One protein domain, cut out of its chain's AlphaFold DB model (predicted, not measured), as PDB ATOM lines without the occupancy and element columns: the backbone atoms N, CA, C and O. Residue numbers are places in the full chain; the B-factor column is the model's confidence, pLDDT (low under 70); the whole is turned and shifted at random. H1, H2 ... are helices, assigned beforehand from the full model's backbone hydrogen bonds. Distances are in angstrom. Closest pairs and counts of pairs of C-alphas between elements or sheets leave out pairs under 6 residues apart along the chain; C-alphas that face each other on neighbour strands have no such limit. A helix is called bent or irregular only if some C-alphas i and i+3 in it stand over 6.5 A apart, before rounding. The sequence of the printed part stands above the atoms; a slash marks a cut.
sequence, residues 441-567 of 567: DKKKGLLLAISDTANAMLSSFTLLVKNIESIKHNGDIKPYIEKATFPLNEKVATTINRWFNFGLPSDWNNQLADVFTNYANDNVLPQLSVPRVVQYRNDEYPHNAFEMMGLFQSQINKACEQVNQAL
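AT A GLANCE: This is residues 441 to 567 of the 567 residues of the protein "Type I-E CRISPR-associated protein Cse1/CasA" of Ligilactobacillus saerimneri (UniProt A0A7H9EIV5). Four helices stand in an up-and-down bundle, each running against the one before; the longest, H1, packs on H2, H3 and H5, and tiny H4 and a long loop, residues 529 to 544, lie at one end. The printed part has 127 residues with five named helices, H1 to H5 in order: all helix, compact, radius of gyration of the C-alphas 16.0 A, spans 50 by 27 by 22 A.

IN THESE COORDINATES: Find C-alpha 441 at (220.833, 219.049, 178.762); from there H1, residues 441 to 472, runs 46.3 A. Next come H2, residues 478 to 502, 35.7 A, only just irregular, with C-alphas 484 and 487 6.8 A apart; H3, 508 to 523; and H4, 525 to 528. H5, 545 to 566, ends at (231.241, 227.416, 180.400).

HOW THE PARTS SIT: Look at Met 457 and Ile 556, the closest C-alphas where H1 and H5 touch, 5.6 A apart. H1 and H2 form a hairpin, touching through residues 454 to 469 of H1 alone, closest at the C-alphas of Val 465 and Ile 481, 6.0 A. Every O i to N i+4 pair is within hydrogen-bond range in H1 and H3, 19 of 21 in H2 and 17 of 18 in H5; H4 is too short for one.

THE WHOLE: The printed part has no cut; the H4 to H5 link is long, and pLDDT is under 70 at residues 527 to 545 and 565 to 567.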
ATOM      1  N   ASP A 441     219.704 218.416 179.456       92.75
ATOM      2  CA  ASP A 441     220.833 219.049 178.762       92.75
ATOM      3  C   ASP A 441     221.872 219.649 179.723       92.75
ATOM      4  O   ASP A 441     223.066 219.639 179.416       92.75
ATOM      5  N   LYS A 442     221.458 220.145 180.899       91.44
ATOM      6  CA  LYS A 442     222.391 220.705 181.888       91.44
ATOM      7  C   LYS A 442     223.180 219.597 182.573       91.44
ATOM      8  O   LYS A 442     224.394 219.722 182.717       91.44
ATOM      9  N   LYS A 443     222.521 218.505 182.969       91.31
ATOM     10  CA  LYS A 443     223.187 217.351 183.601       91.31
ATOM     11  C   LYS A 443     224.108 216.634 182.618       91.31
ATOM     12  O   LYS A 443     225.252 216.340 182.968       91.31
ATOM     13  N   LYS A 444     223.668 216.443 181.369       92.12
ATOM     14  CA  LYS A 444     224.516 215.912 180.296       92.12
ATOM     15  C   LYS A 444     225.687 216.851 180.006       92.12
ATOM     16  O   LYS A 444     226.816 216.390 179.890       92.12
ATOM     17  N   GLY A 445     225.449 218.162 179.941       92.12
ATOM     18  CA  GLY A 445     226.498 219.168 179.770       92.12
ATOM     19  C   GLY A 445     227.557 219.117 180.874       92.12
ATOM     20  O   GLY A 445     228.749 219.148 180.583       92.12
ATOM     21  N   LEU A 446     227.136 218.939 182.129       90.56
ATOM     22  CA  LEU A 446     228.035 218.779 183.272       90.56
ATOM     23  C   LEU A 446     228.875 217.495 183.187       90.56
ATOM     24  O   LEU A 446     230.083 217.544 183.409       90.56
ATOM     25  N   LEU A 447     228.269 216.365 182.805       90.62
ATOM     26  CA  LEU A 447     228.980 215.105 182.544       90.62
ATOM     27  C   LEU A 447     230.081 215.285 181.485       90.62
ATOM     28  O   LEU A 447     231.214 214.834 181.669       90.62
ATOM     29  N   LEU A 448     229.762 215.978 180.389       92.19
ATOM     30  CA  LEU A 448     230.713 216.273 179.316       92.19
ATOM     31  C   LEU A 448     231.812 217.240 179.772       92.19
ATOM     32  O   LEU A 448     232.977 217.024 179.448       92.19
ATOM     33  N   ALA A 449     231.472 218.253 180.572       91.81
ATOM     34  CA  ALA A 449     232.437 219.198 181.125       91.81
ATOM     35  C   ALA A 449     233.444 218.514 182.064       91.81
ATOM     36  O   ALA A 449     234.639 218.803 181.991       91.81
ATOM     37  N   ILE A 450     232.996 217.570 182.901       91.50
ATOM     38  CA  ILE A 450     233.881 216.759 183.755       91.50
ATOM     39  C   ILE A 450     234.867 215.957 182.892       91.50
ATOM     40  O   ILE A 450     236.072 215.998 183.141       91.50
ATOM     41  N   SER A 451     234.370 215.282 181.850       91.62
ATOM     42  CA  SER A 451     235.196 214.534 180.889       91.62
ATOM     43  C   SER A 451     236.220 215.433 180.183       91.62
ATOM     44  O   SER A 451     237.408 215.112 180.145       91.62
ATOM     45  N   ASP A 452     235.795 216.581 179.647       91.88
ATOM     46  CA  ASP A 452     236.674 217.518 178.933       91.88
ATOM     47  C   ASP A 452     237.745 218.108 179.873       91.88
ATOM     48  O   ASP A 452     238.919 218.202 179.500       91.88
ATOM     49  N   THR A 453     237.385 218.403 181.127       93.25
ATOM     50  CA  THR A 453     238.329 218.857 182.164       93.25
ATOM     51  C   THR A 453     239.363 217.782 182.482       93.25
ATOM     52  O   THR A 453     240.564 218.053 182.472       93.25
ATOM     53  N   ALA A 454     238.915 216.547 182.725       93.44
ATOM     54  CA  ALA A 454     239.796 215.423 183.022       93.44
ATOM     55  C   ALA A 454     240.774 215.156 181.865       93.44
ATOM     56  O   ALA A 454     241.961 214.927 182.105       93.44
ATOM     57  N   ASN A 455     240.307 215.254 180.617       92.44
ATOM     58  CA  ASN A 455     241.137 215.140 179.416       92.44
ATOM     59  C   ASN A 455     242.202 216.246 179.323       92.44
ATOM     60  O   ASN A 455     243.369 215.966 179.028       92.44
ATOM     61  N   ALA A 456     241.835 217.501 179.598       92.81
ATOM     62  CA  ALA A 456     242.770 218.627 179.588       92.81
ATOM     63  C   ALA A 456     243.850 218.493 180.680       92.81
ATOM     64  O   ALA A 456     245.043 218.714 180.427       92.81
ATOM     65  N   MET A 457     243.455 218.067 181.882       95.12
ATOM     66  CA  MET A 457     244.373 217.828 182.999       95.12
ATOM     67  C   MET A 457     245.300 216.636 182.736       95.12
ATOM     68  O   MET A 457     246.509 216.739 182.953       95.12
ATOM     69  N   LEU A 458     244.776 215.537 182.179       93.69
ATOM     70  CA  LEU A 458     245.582 214.382 181.779       93.69
ATOM     71  C   LEU A 458     246.576 214.735 180.675       93.69
ATOM     72  O   LEU A 458     247.730 214.309 180.728       93.69
ATOM     73  N   SER A 459     246.170 215.551 179.703       92.62
ATOM     74  CA  SER A 459     247.068 216.051 178.657       92.62
ATOM     75  C   SER A 459     248.215 216.873 179.252       92.62
ATOM     76  O   SER A 459     249.377 216.683 178.887       92.62
ATOM     77  N   SER A 460     247.908 217.730 180.228       93.56
ATOM     78  CA  SER A 460     248.899 218.529 180.959       93.56
ATOM     79  C   SER A 460     249.857 217.655 181.775       93.56
ATOM     80  O   SER A 460     251.071 217.859 181.728       93.56
ATOM     81  N   PHE A 461     249.343 216.634 182.469       93.88
ATOM     82  CA  PHE A 461     250.156 215.666 183.212       93.88
ATOM     83  C   PHE A 461     251.046 214.828 182.282       93.88
ATOM     84  O   PHE A 461     252.232 214.631 182.540       93.88
ATOM     85  N   THR A 462     250.503 214.377 181.153       92.12
ATOM     86  CA  THR A 462     251.247 213.616 180.142       92.12
ATOM     87  C   THR A 462     252.396 214.443 179.574       92.12
ATOM     88  O   THR A 462     253.501 213.925 179.404       92.12
ATOM     89  N   LEU A 463     252.173 215.738 179.319       90.31
ATOM     90  CA  LEU A 463     253.216 216.656 178.868       90.31
ATOM     91  C   LEU A 463     254.306 216.858 179.930       90.31
ATOM     92  O   LEU A 463     255.488 216.830 179.591       90.31
ATOM     93  N   LEU A 464     253.925 217.008 181.204       89.38
ATOM     94  CA  LEU A 464     254.868 217.073 182.324       89.38
ATOM     95  C   LEU A 464     255.783 215.840 182.344       89.38
ATOM     96  O   LEU A 464     257.006 215.981 182.320       89.38
ATOM     97  N   VAL A 465     255.203 214.635 182.333       89.69
ATOM     98  CA  VAL A 465     255.978 213.385 182.341       89.69
ATOM     99  C   VAL A 465     256.845 213.280 181.093       89.69
ATOM    100  O   VAL A 465     258.032 212.988 181.197       89.69
ATOM    101  N   LYS A 466     256.297 213.579 179.912       88.19
ATOM    102  CA  LYS A 466     257.050 213.574 178.655       88.19
ATOM    103  C   LYS A 466     258.295 214.458 178.742       88.19
ATOM    104  O   LYS A 466     259.376 214.008 178.361       88.19
ATOM    105  N   ASN A 467     258.164 215.685 179.244       83.75
ATOM    106  CA  ASN A 467     259.284 216.620 179.365       83.75
ATOM    107  C   ASN A 467     260.359 216.098 180.328       83.75
ATOM    108  O   ASN A 467     261.546 216.168 180.022       83.75
ATOM    109  N   ILE A 468     259.947 215.509 181.453       81.81
ATOM    110  CA  ILE A 468     260.856 214.932 182.451       81.81
ATOM    111  C   ILE A 468     261.593 213.710 181.900       81.81
ATOM    112  O   ILE A 468     262.813 213.606 182.018       81.81
ATOM    113  N   GLU A 469     260.876 212.777 181.282       85.19
ATOM    114  CA  GLU A 469     261.472 211.547 180.759       85.19
ATOM    115  C   GLU A 469     262.376 211.823 179.549       85.19
ATOM    116  O   GLU A 469     263.413 211.178 179.408       85.19
ATOM    117  N   SER A 470     262.074 212.855 178.751       83.50
ATOM    118  CA  SER A 470     262.963 213.325 177.672       83.50
ATOM    119  C   SER A 470     264.320 213.826 178.184       83.50
ATOM    120  O   SER A 470     265.300 213.794 177.446       83.50
ATOM    121  N   ILE A 471     264.401 214.289 179.438       77.44
ATOM    122  CA  ILE A 471     265.666 214.702 180.069       77.44
ATOM    123  C   ILE A 471     266.470 213.485 180.542       77.44
ATOM    124  O   ILE A 471     267.704 213.480 180.489       77.44
ATOM    125  N   LYS A 472     265.782 212.459 181.051       77.69
ATOM    126  CA  LYS A 472     266.409 211.273 181.650       77.69
ATOM    127  C   LYS A 472     266.880 210.267 180.605       77.69
ATOM    128  O   LYS A 472     267.880 209.580 180.828       77.69
ATOM    129  N   HIS A 473     266.168 210.167 179.487       80.62
ATOM    130  CA  HIS A 473     266.325 209.089 178.524       80.62
ATOM    131  C   HIS A 473     266.588 209.616 177.110       80.62
ATOM    132  O   HIS A 473     265.854 210.448 176.588       80.62
ATOM    133  N   ASN A 474     267.601 209.045 176.452       76.88
ATOM    134  CA  ASN A 474     267.806 209.194 175.014       76.88
ATOM    135  C   ASN A 474     267.125 208.009 174.312       76.88
ATOM    136  O   ASN A 474     267.678 206.910 174.315       76.88
ATOM    137  N   GLY A 475     265.934 208.202 173.740       82.00
ATOM    138  CA  GLY A 475     265.228 207.145 173.004       82.00
ATOM    139  C   GLY A 475     263.714 207.166 173.189       82.00
ATOM    140  O   GLY A 475     263.127 208.219 173.427       82.00
ATOM    141  N   ASP A 476     263.082 205.997 173.049       86.56
ATOM    142  CA  ASP A 476     261.637 205.853 173.230       86.56
ATOM    143  C   ASP A 476     261.246 206.011 174.707       86.56
ATOM    144  O   ASP A 476     261.610 205.203 175.563       86.56
ATOM    145  N   ILE A 477     260.493 207.074 174.988       88.94
ATOM    146  CA  ILE A 477     259.997 207.411 176.326       88.94
ATOM    147  C   ILE A 477     258.561 206.936 176.571       88.94
ATOM    148  O   ILE A 477     258.060 207.067 177.690       88.94
ATOM    149  N   LYS A 478     257.885 206.371 175.560       88.38
ATOM    150  CA  LYS A 478     256.485 205.932 175.658       88.38
ATOM    151  C   LYS A 478     256.230 204.991 176.848       88.38
ATOM    152  O   LYS A 478     255.283 205.266 177.585       88.38
ATOM    153  N   PRO A 479     257.073 203.976 177.141       89.50
ATOM    154  CA  PRO A 479     256.840 203.091 178.285       89.50
ATOM    155  C   PRO A 479     256.837 203.816 179.640       89.50
ATOM    156  O   PRO A 479     256.111 203.418 180.550       89.50
ATOM    157  N   TYR A 480     257.629 204.883 179.785       88.56
ATOM    158  CA  TYR A 480     257.716 205.662 181.024       88.56
ATOM    159  C   TYR A 480     256.506 206.577 181.199       88.56
ATOM    160  O   TYR A 480     255.946 206.643 182.293       88.56
ATOM    161  N   ILE A 481     256.060 207.214 180.109       89.31
ATOM    162  CA  ILE A 481     254.819 207.999 180.091       89.31
ATOM    163  C   ILE A 481     253.650 207.109 180.504       89.31
ATOM    164  O   ILE A 481     252.951 207.414 181.463       89.31
ATOM    165  N   GLU A 482     253.497 205.969 179.836       87.62
ATOM    166  CA  GLU A 482     252.425 205.015 180.103       87.62
ATOM    167  C   GLU A 482     252.450 204.460 181.535       87.62
ATOM    168  O   GLU A 482     251.400 204.223 182.133       87.62
ATOM    169  N   LYS A 483     253.643 204.228 182.098       88.88
ATOM    170  CA  LYS A 483     253.802 203.779 183.488       88.88
ATOM    171  C   LYS A 483     253.345 204.845 184.489       88.88
ATOM    172  O   LYS A 483     252.835 204.488 185.546       88.88
ATOM    173  N   ALA A 484     253.532 206.125 184.175       90.12
ATOM    174  CA  ALA A 484     253.139 207.226 185.048       90.12
ATOM    175  C   ALA A 484     251.649 207.577 184.925       90.12
ATOM    176  O   ALA A 484     251.014 207.852 185.944       90.12
ATOM    177  N   THR A 485     251.097 207.573 183.707       90.38
ATOM    178  CA  THR A 485     249.705 207.971 183.435       90.38
ATOM    179  C   THR A 485     248.696 206.903 183.832       90.38
ATOM    180  O   THR A 485     247.611 207.243 184.290       90.38
ATOM    181  N   PHE A 486     249.040 205.619 183.715       88.12
ATOM    182  CA  PHE A 486     248.072 204.543 183.932       88.12
ATOM    183  C   PHE A 486     247.432 204.532 185.336       88.12
ATOM    184  O   PHE A 486     246.206 204.590 185.408       88.12
ATOM    185  N   PRO A 487     248.189 204.553 186.452       91.81
ATOM    186  CA  PRO A 487     247.564 204.546 187.777       91.81
ATOM    187  C   PRO A 487     246.802 205.846 188.079       91.81
ATOM    188  O   PRO A 487     245.857 205.854 188.869       91.81
ATOM    189  N   LEU A 488     247.191 206.957 187.441       93.25
ATOM    190  CA  LEU A 488     246.458 208.217 187.534       93.25
ATOM    191  C   LEU A 488     245.098 208.121 186.838       93.25
ATOM    192  O   LEU A 488     244.108 208.558 187.419       93.25
ATOM    193  N   ASN A 489     245.036 207.521 185.647       91.62
ATOM    194  CA  ASN A 489     243.783 207.306 184.922       91.62
ATOM    195  C   ASN A 489     242.788 206.504 185.769       91.62
ATOM    196  O   ASN A 489     241.651 206.941 185.946       91.62
ATOM    197  N   GLU A 490     243.226 205.390 186.367       89.81
ATOM    198  CA  GLU A 490     242.380 204.576 187.253       89.81
ATOM    199  C   GLU A 490     241.891 205.377 188.470       89.81
ATOM    200  O   GLU A 490     240.714 205.313 188.840       89.81
ATOM    201  N   LYS A 491     242.772 206.182 189.080       93.19
ATOM    202  CA  LYS A 491     242.424 207.038 190.224       93.19
ATOM    203  C   LYS A 491     241.393 208.104 189.848       93.19
ATOM    204  O   LYS A 491     240.447 208.334 190.604       93.19
ATOM    205  N   VAL A 492     241.550 208.741 188.689       93.56
ATOM    206  CA  VAL A 492     240.621 209.753 188.166       93.56
ATOM    207  C   VAL A 492     239.270 209.122 187.840       93.56
ATOM    208  O   VAL A 492     238.248 209.608 188.321       93.56
ATOM    209  N   ALA A 493     239.255 208.003 187.112       90.44
ATOM    210  CA  ALA A 493     238.030 207.277 186.783       90.44
ATOM    211  C   ALA A 493     237.276 206.831 188.046       90.44
ATOM    212  O   ALA A 493     236.077 207.067 188.167       90.44
ATOM    213  N   THR A 494     237.986 206.280 189.035       90.81
ATOM    214  CA  THR A 494     237.399 205.888 190.329       90.81
ATOM    215  C   THR A 494     236.796 207.084 191.068       90.81
ATOM    216  O   THR A 494     235.708 206.983 191.635       90.81
ATOM    217  N   THR A 495     237.485 208.227 191.053       92.81
ATOM    218  CA  THR A 495     237.013 209.461 191.697       92.81
ATOM    219  C   THR A 495     235.727 209.962 191.043       92.81
ATOM    220  O   THR A 495     234.746 210.230 191.734       92.81
ATOM    221  N   ILE A 496     235.701 210.017 189.712       91.06
ATOM    222  CA  ILE A 496     234.544 210.491 188.949       91.06
ATOM    223  C   ILE A 496     233.354 209.532 189.099       91.06
ATOM    224  O   ILE A 496     232.243 209.978 189.382       91.06
ATOM    225  N   ASN A 497     233.576 208.218 189.020       85.88
ATOM    226  CA  ASN A 497     232.527 207.221 189.257       85.88
ATOM    227  C   ASN A 497     231.925 207.348 190.666       85.88
ATOM    228  O   ASN A 497     230.714 207.237 190.849       85.88
ATOM    229  N   ARG A 498     232.751 207.643 191.680       87.88
ATOM    230  CA  ARG A 498     232.263 207.903 193.038       87.88
ATOM    231  C   ARG A 498     231.343 209.126 193.084       87.88
ATOM    232  O   ARG A 498     230.333 209.084 193.779       87.88
ATOM    233  N   TRP A 499     231.660 210.198 192.365       89.38
ATOM    234  CA  TRP A 499     230.802 211.385 192.318       89.38
ATOM    235  C   TRP A 499     229.442 211.104 191.685       89.38
ATOM    236  O   TRP A 499     228.433 211.584 192.194       89.38
ATOM    237  N   PHE A 500     229.384 210.279 190.640       80.50
ATOM    238  CA  PHE A 500     228.101 209.895 190.047       80.50
ATOM    239  C   PHE A 500     227.247 209.035 190.980       80.50
ATOM    240  O   PHE A 500     226.034 209.216 191.028       80.50
ATOM    241  N   ASN A 501     227.877 208.182 191.788       76.75
ATOM    242  CA  ASN A 501     227.161 207.291 192.704       76.75
ATOM    243  C   ASN A 501     226.763 207.939 194.039       76.75
ATOM    244  O   ASN A 501     225.768 207.541 194.641       76.75
ATOM    245  N   PHE A 502     227.528 208.917 194.533       83.12
ATOM    246  CA  PHE A 502     227.338 209.486 195.877       83.12
ATOM    247  C   PHE A 502     227.061 210.994 195.893       83.12
ATOM    248  O   PHE A 502     226.890 211.570 196.968       83.12
ATOM    249  N   GLY A 503     226.994 211.626 194.723       83.62
ATOM    250  CA  GLY A 503     226.782 213.059 194.563       83.62
ATOM    251  C   GLY A 503     228.057 213.799 194.160       83.62
ATOM    252  O   GLY A 503     229.138 213.586 194.720       83.62
ATOM    253  N   LEU A 504     227.911 214.694 193.182       88.00
ATOM    254  CA  LEU A 504     228.986 215.549 192.695       88.00
ATOM    255  C   LEU A 504     229.245 216.697 193.690       88.00
ATOM    256  O   LEU A 504     228.308 217.436 194.007       88.00
ATOM    257  N   PRO A 505     230.488 216.888 194.165       90.25
ATOM    258  CA  PRO A 505     230.834 218.028 195.006       90.25
ATOM    259  C   PRO A 505     230.644 219.364 194.280       90.25
ATOM    260  O   PRO A 505     230.868 219.467 193.074       90.25
ATOM    261  N   SER A 506     230.294 220.421 195.015       89.19
ATOM    262  CA  SER A 506     230.163 221.770 194.441       89.19
ATOM    263  C   SER A 506     231.482 222.323 193.887       89.19
ATOM    264  O   SER A 506     231.467 223.162 192.996       89.19
ATOM    265  N   ASP A 507     232.610 221.852 194.415       90.94
ATOM    266  CA  ASP A 507     233.982 222.207 194.045       90.94
ATOM    267  C   ASP A 507     234.699 221.054 193.314       90.94
ATOM    268  O   ASP A 507     235.919 220.907 193.412       90.94
ATOM    269  N   TRP A 508     233.949 220.208 192.594       92.75
ATOM    270  CA  TRP A 508     234.473 219.005 191.932       92.75
ATOM    271  C   TRP A 508     235.692 219.271 191.039       92.75
ATOM    272  O   TRP A 508     236.577 218.426 190.952       92.75
ATOM    273  N   ASN A 509     235.769 220.433 190.386       92.56
ATOM    274  CA  ASN A 509     236.886 220.803 189.517       92.56
ATOM    275  C   ASN A 509     238.181 221.021 190.309       92.56
ATOM    276  O   ASN A 509     239.233 220.544 189.891       92.56
ATOM    277  N   ASN A 510     238.097 221.662 191.477       92.38
ATOM    278  CA  ASN A 510     239.229 221.804 192.392       92.38
ATOM    279  C   ASN A 510     239.635 220.447 192.972       92.38
ATOM    280  O   ASN A 510     240.816 220.117 192.977       92.38
ATOM    281  N   GLN A 511     238.668 219.612 193.366       94.75
ATOM    282  CA  GLN A 511     238.976 218.261 193.840       94.75
ATOM    283  C   GLN A 511     239.620 217.397 192.746       94.75
ATOM    284  O   GLN A 511     240.523 216.610 193.030       94.75
ATOM    285  N   LEU A 512     239.199 217.549 191.485       95.00
ATOM    286  CA  LEU A 512     239.837 216.879 190.354       95.00
ATOM    287  C   LEU A 512     241.278 217.367 190.182       95.00
ATOM    288  O   LEU A 512     242.187 216.545 190.083       95.00
ATOM    289  N   ALA A 513     241.496 218.684 190.206       95.12
ATOM    290  CA  ALA A 513     242.830 219.277 190.166       95.12
ATOM    291  C   ALA A 513     243.726 218.736 191.288       95.12
ATOM    292  O   ALA A 513     244.854 218.329 191.017       95.12
ATOM    293  N   ASP A 514     243.209 218.628 192.513       95.56
ATOM    294  CA  ASP A 514     243.934 218.060 193.649       95.56
ATOM    295  C   ASP A 514     244.330 216.599 193.410       95.56
ATOM    296  O   ASP A 514     245.432 216.194 193.783       95.56
ATOM    297  N   VAL A 515     243.489 215.789 192.755       96.19
ATOM    298  CA  VAL A 515     243.856 214.409 192.383       96.19
ATOM    299  C   VAL A 515     245.090 214.400 191.479       96.19
ATOM    300  O   VAL A 515     246.025 213.638 191.744       96.19
ATOM    301  N   PHE A 516     245.114 215.255 190.452       96.19
ATOM    302  CA  PHE A 516     246.234 215.384 189.516       96.19
ATOM    303  C   PHE A 516     247.490 215.951 190.192       96.19
ATOM    304  O   PHE A 516     248.569 215.363 190.079       96.19
ATOM    305  N   THR A 517     247.358 217.060 190.921       94.56
ATOM    306  CA  THR A 517     248.467 217.748 191.591       94.56
ATOM    307  C   THR A 517     249.097 216.881 192.674       94.56
ATOM    308  O   THR A 517     250.317 216.715 192.679       94.56
ATOM    309  N   ASN A 518     248.297 216.261 193.546       94.94
ATOM    310  CA  ASN A 518     248.823 215.378 194.588       94.94
ATOM    311  C   ASN A 518     249.522 214.163 193.973       94.94
ATOM    312  O   ASN A 518     250.637 213.833 194.363       94.94
ATOM    313  N   TYR A 519     248.932 213.547 192.944       95.25
ATOM    314  CA  TYR A 519     249.577 212.420 192.273       95.25
ATOM    315  C   TYR A 519     250.914 212.813 191.626       95.25
ATOM    316  O   TYR A 519     251.886 212.063 191.739       95.25
ATOM    317  N   ALA A 520     250.995 213.983 190.986       91.88
ATOM    318  CA  ALA A 520     252.242 214.498 190.426       91.88
ATOM    319  C   ALA A 520     253.296 214.778 191.513       91.88
ATOM    320  O   ALA A 520     254.457 214.395 191.355       91.88
ATOM    321  N   ASN A 521     252.899 215.372 192.639       89.88
ATOM    322  CA  ASN A 521     253.788 215.622 193.777       89.88
ATOM    323  C   ASN A 521     254.304 214.329 194.421       89.88
ATOM    324  O   ASN A 521     255.465 214.267 194.811       89.88
ATOM    325  N   ASP A 522     253.478 213.289 194.487       90.56
ATOM    326  CA  ASP A 522     253.855 212.027 195.124       90.56
ATOM    327  C   ASP A 522     254.709 211.142 194.204       90.56
ATOM    328  O   ASP A 522     255.600 210.433 194.667       90.56
ATOM    329  N   ASN A 523     254.448 211.167 192.892       87.69
ATOM    330  CA  ASN A 523     255.001 210.173 191.965       87.69
ATOM    331  C   ASN A 523     255.996 210.746 190.959       87.69
ATOM    332  O   ASN A 523     256.853 210.009 190.476       87.69
ATOM    333  N   VAL A 524     255.903 212.033 190.624       82.19
ATOM    334  CA  VAL A 524     256.733 212.668 189.590       82.19
ATOM    335  C   VAL A 524     257.794 213.561 190.226       82.19
ATOM    336  O   VAL A 524     258.977 213.411 189.916       82.19
ATOM    337  N   LEU A 525     257.405 214.422 191.172       78.00
ATOM    338  CA  LEU A 525     258.305 215.356 191.857       78.00
ATOM    339  C   LEU A 525     259.514 214.686 192.541       78.00
ATOM    340  O   LEU A 525     260.622 215.203 192.385       78.00
ATOM    341  N   PRO A 526     259.409 213.524 193.218       78.44
ATOM    342  CA  PRO A 526     260.571 212.906 193.860       78.44
ATOM    343  C   PRO A 526     261.640 212.475 192.850       78.44
ATOM    344  O   PRO A 526     262.833 212.480 193.153       78.44
ATOM    345  N   GLN A 527     261.232 212.173 191.614       67.75
ATOM    346  CA  GLN A 527     262.136 211.786 190.531       67.75
ATOM    347  C   GLN A 527     262.940 212.967 189.963       67.75
ATOM    348  O   GLN A 527     263.840 212.762 189.147       67.75
ATOM    349  N   LEU A 528     262.612 214.196 190.373       63.59
ATOM    350  CA  LEU A 528     263.214 215.438 189.889       63.59
ATOM    351  C   LEU A 528     264.444 215.880 190.695       63.59
ATOM    352  O   LEU A 528     265.075 216.879 190.364       63.59
ATOM    353  N   SER A 529     264.828 215.121 191.721       55.38
ATOM    354  CA  SER A 529     265.973 215.403 192.597       55.38
ATOM    355  C   SER A 529     267.353 215.185 191.940       55.38
ATOM    356  O   SER A 529     268.382 215.311 192.604       55.38
ATOM    357  N   VAL A 530     267.407 214.918 190.626       52.69
ATOM    358  CA  VAL A 530     268.656 214.857 189.850       52.69
ATOM    359  C   VAL A 530     268.918 216.229 189.209       52.69
ATOM    360  O   VAL A 530     268.221 216.591 188.259       52.69
ATOM    361  N   PRO A 531     269.926 217.000 189.659       47.22
ATOM    362  CA  PRO A 531     270.270 218.289 189.071       47.22
ATOM    363  C   PRO A 531     270.984 218.068 187.731       47.22
ATOM    364  O   PRO A 531     272.205 218.153 187.631       47.22
ATOM    365  N   ARG A 532     270.238 217.743 186.674       48.81
ATOM    366  CA  ARG A 532     270.724 217.863 185.298       48.81
ATOM    367  C   ARG A 532     270.050 219.061 184.656       48.81
ATOM    368  O   ARG A 532     268.918 218.980 184.195       48.81
ATOM    369  N   VAL A 533     270.777 220.175 184.635       47.62
ATOM    370  CA  VAL A 533     270.506 221.290 183.727       47.62
ATOM    371  C   VAL A 533     270.662 220.744 182.307       47.62
ATOM    372  O   VAL A 533     271.761 220.350 181.918       47.62
ATOM    373  N   VAL A 534     269.572 220.669 181.547       47.00
ATOM    374  CA  VAL A 534     269.629 220.305 180.126       47.00
ATOM    375  C   VAL A 534     269.760 221.588 179.321       47.00
ATOM    376  O   VAL A 534     268.842 222.401 179.270       47.00
ATOM    377  N   GLN A 535     270.929 221.794 178.715       41.91
ATOM    378  CA  GLN A 535     271.151 222.884 177.769       41.91
ATOM    379  C   GLN A 535     270.587 222.538 176.376       41.91
ATOM    380  O   GLN A 535     271.014 221.570 175.753       41.91
ATOM    381  N   TYR A 536     269.691 223.423 175.919       43.88
ATOM    382  CA  TYR A 536     269.275 223.807 174.558       43.88
ATOM    383  C   TYR A 536     268.665 222.799 173.562       43.88
ATOM    384  O   TYR A 536     269.349 221.943 173.005       43.88
ATOM    385  N   ARG A 537     267.428 223.123 173.138       36.62
ATOM    386  CA  ARG A 537     267.074 223.498 171.747       36.62
ATOM    387  C   ARG A 537     265.853 224.441 171.758       36.62
ATOM    388  O   ARG A 537     264.763 223.987 172.075       36.62
ATOM    389  N   ASN A 538     266.071 225.691 171.335       40.66
ATOM    390  CA  ASN A 538     265.098 226.767 171.078       40.66
ATOM    391  C   ASN A 538     264.302 227.274 172.300       40.66
ATOM    392  O   ASN A 538     263.846 226.501 173.133       40.66
ATOM    393  N   ASP A 539     264.159 228.595 172.393       44.16
ATOM    394  CA  ASP A 539     263.779 229.388 173.575       44.16
ATOM    395  C   ASP A 539     262.306 229.257 174.043       44.16
ATOM    396  O   ASP A 539     261.673 230.248 174.400       44.16
ATOM    397  N   GLU A 540     261.734 228.047 174.059       48.47
ATOM    398  CA  GLU A 540     260.305 227.817 174.353       48.47
ATOM    399  C   GLU A 540     260.006 226.727 175.409       48.47
ATOM    400  O   GLU A 540     258.836 226.467 175.689       48.47
ATOM    401  N   TYR A 541     261.009 226.095 176.042       48.12
ATOM    402  CA  TYR A 541     260.789 225.012 177.023       48.12
ATOM    403  C   TYR A 541     261.391 225.300 178.419       48.12
ATOM    404  O   TYR A 541     262.488 225.853 178.500       48.12
ATOM    405  N   PRO A 542     260.708 224.901 179.519       52.47
ATOM    406  CA  PRO A 542     261.138 225.135 180.908       52.47
ATOM    407  C   PRO A 542     262.535 224.572 181.220       52.47
ATOM    408  O   PRO A 542     262.870 223.452 180.834       52.47
ATOM    409  N   HIS A 543     263.330 225.342 181.967       55.31
ATOM    410  CA  HIS A 543     264.766 225.150 182.195       55.31
ATOM    411  C   HIS A 543     265.101 224.184 183.339       55.31
ATOM    412  O   HIS A 543     266.232 223.698 183.434       55.31
ATOM    413  N   ASN A 544     264.146 223.901 184.227       67.56
ATOM    414  CA  ASN A 544     264.307 222.942 185.317       67.56
ATOM    415  C   ASN A 544     262.966 222.323 185.752       67.56
ATOM    416  O   ASN A 544     261.880 222.772 185.389       67.56
ATOM    417  N   ALA A 545     263.059 221.279 186.568       67.38
ATOM    418  CA  ALA A 545     261.928 220.532 187.100       67.38
ATOM    419  C   ALA A 545     260.877 221.369 187.858       67.38
ATOM    420  O   ALA A 545     259.685 221.078 187.771       67.38
ATOM    421  N   PHE A 546     261.302 222.403 188.592       73.62
ATOM    422  CA  PHE A 546     260.385 223.272 189.332       73.62
ATOM    423  C   PHE A 546     259.563 224.146 188.383       73.62
ATOM    424  O   PHE A 546     258.361 224.298 188.579       73.62
ATOM    425  N   GLU A 547     260.179 224.652 187.314       77.94
ATOM    426  CA  GLU A 547     259.468 225.380 186.257       77.94
ATOM    427  C   GLU A 547     258.470 224.477 185.522       77.94
ATOM    428  O   GLU A 547     257.351 224.900 185.242       77.94
ATOM    429  N   MET A 548     258.827 223.210 185.273       80.12
ATOM    430  CA  MET A 548     257.901 222.232 184.686       80.12
ATOM    431  C   MET A 548     256.676 221.988 185.570       80.12
ATOM    432  O   MET A 548     255.556 221.981 185.061       80.12
ATOM    433  N   MET A 549     256.866 221.835 186.886       82.50
ATOM    434  CA  MET A 549     255.748 221.708 187.829       82.50
ATOM    435  C   MET A 549     254.917 222.991 187.928       82.50
ATOM    436  O   MET A 549     253.692 222.913 187.986       82.50
ATOM    437  N   GLY A 550     255.548 224.168 187.885       85.19
ATOM    438  CA  GLY A 550     254.842 225.452 187.856       85.19
ATOM    439  C   GLY A 550     253.964 225.615 186.611       85.19
ATOM    440  O   GLY A 550     252.807 226.026 186.715       85.19
ATOM    441  N   LEU A 551     254.475 225.230 185.436       86.56
ATOM    442  CA  LEU A 551     253.699 225.217 184.194       86.56
ATOM    443  C   LEU A 551     252.553 224.209 184.252       86.56
ATOM    444  O   LEU A 551     251.438 224.549 183.865       86.56
ATOM    445  N   PHE A 552     252.801 223.001 184.758       90.44
ATOM    446  CA  PHE A 552     251.755 222.003 184.962       90.44
ATOM    447  C   PHE A 552     250.634 222.548 185.856       90.44
ATOM    448  O   PHE A 552     249.479 222.540 185.439       90.44
ATOM    449  N   GLN A 553     250.967 223.112 187.021       90.56
ATOM    450  CA  GLN A 553     249.972 223.684 187.929       90.56
ATOM    451  C   GLN A 553     249.189 224.835 187.280       90.56
ATOM    452  O   GLN A 553     247.977 224.931 187.451       90.56
ATOM    453  N   SER A 554     249.859 225.679 186.492       91.75
ATOM    454  CA  SER A 554     249.206 226.745 185.726       91.75
ATOM    455  C   SER A 554     248.195 226.194 184.710       91.75
ATOM    456  O   SER A 554     247.072 226.690 184.627       91.75
ATOM    457  N   GLN A 555     248.540 225.121 183.982       91.56
ATOM    458  CA  GLN A 555     247.610 224.476 183.046       91.56
ATOM    459  C   GLN A 555     246.435 223.792 183.760       91.56
ATOM    460  O   GLN A 555     245.306 223.884 183.281       91.56
ATOM    461  N   ILE A 556     246.671 223.160 184.916       92.88
ATOM    462  CA  ILE A 556     245.606 222.584 185.753       92.88
ATOM    463  C   ILE A 556     244.625 223.676 186.201       92.88
ATOM    464  O   ILE A 556     243.419 223.532 186.005       92.88
ATOM    465  N   ASN A 557     245.128 224.800 186.718       89.81
ATOM    466  CA  ASN A 557     244.289 225.924 187.143       89.81
ATOM    467  C   ASN A 557     243.486 226.505 185.969       89.81
ATOM    468  O   ASN A 557     242.289 226.755 186.094       89.81
ATOM    469  N   LYS A 558     244.119 226.649 184.799       90.38
ATOM    470  CA  LYS A 558     243.452 227.111 183.578       90.38
ATOM    471  C   LYS A 558     242.313 226.179 183.151       90.38
ATOM    472  O   LYS A 558     241.262 226.667 182.746       90.38
ATOM    473  N   ALA A 559     242.499 224.860 183.250       88.62
ATOM    474  CA  ALA A 559     241.439 223.896 182.960       88.62
ATOM    475  C   ALA A 559     240.239 224.066 183.915       88.62
ATOM    476  O   ALA A 559     239.096 224.049 183.459       88.62
ATOM    477  N   CYS A 560     240.482 224.312 185.209       86.31
ATOM    478  CA  CYS A 560     239.416 224.619 186.171       86.31
ATOM    479  C   CYS A 560     238.661 225.912 185.827       86.31
ATOM    480  O   CYS A 560     237.431 225.944 185.881       86.31
ATOM    481  N   GLU A 561     239.384 226.978 185.469       85.12
ATOM    482  CA  GLU A 561     238.799 228.281 185.131       85.12
ATOM    483  C   GLU A 561     237.922 228.225 183.877       85.12
ATOM    484  O   GLU A 561     236.835 228.801 183.863       85.12
ATOM    485  N   GLN A 562     238.365 227.510 182.838       81.88
ATOM    486  CA  GLN A 562     237.630 227.390 181.574       81.88
ATOM    487  C   GLN A 562     236.250 226.758 181.757       81.88
ATOM    488  O   GLN A 562     235.290 227.184 181.118       81.88
ATOM    489  N   VAL A 563     236.130 225.774 182.646       78.38
ATOM    490  CA  VAL A 563     234.848 225.107 182.898       78.38
ATOM    491  C   VAL A 563     233.916 225.951 183.758       78.38
ATOM    492  O   VAL A 563     232.725 225.999 183.469       78.38
ATOM    493  N   ASN A 564     234.445 226.701 184.728       71.44
ATOM    494  CA  ASN A 564     233.643 227.656 185.507       71.44
ATOM    495  C   ASN A 564     233.037 228.781 184.648       71.44
ATOM    496  O   ASN A 564     232.078 229.411 185.070       71.44
ATOM    497  N   GLN A 565     233.619 229.071 183.481       64.88
ATOM    498  CA  GLN A 565     233.085 230.051 182.528       64.88
ATOM    499  C   GLN A 565     232.057 229.450 181.557       64.88
ATOM    500  O   GLN A 565     231.289 230.198 180.953       64.88
ATOM    501  N   ALA A 566     232.086 228.129 181.357       60.34
ATOM    502  CA  ALA A 566     231.241 227.416 180.400       60.34
ATOM    503  C   ALA A 566     229.948 226.856 181.021       60.34
ATOM    504  O   ALA A 566     228.957 226.706 180.304       60.34
ATOM    505  N   LEU A 567     229.978 226.530 182.318       62.25
ATOM    506  CA  LEU A 567     228.817 226.170 183.146       62.25
ATOM    507  C   LEU A 567     228.096 227.426 183.647       62.25
ATOM    508  O   LEU A 567     226.844 227.378 183.719       62.25
TER     509      LEU A 567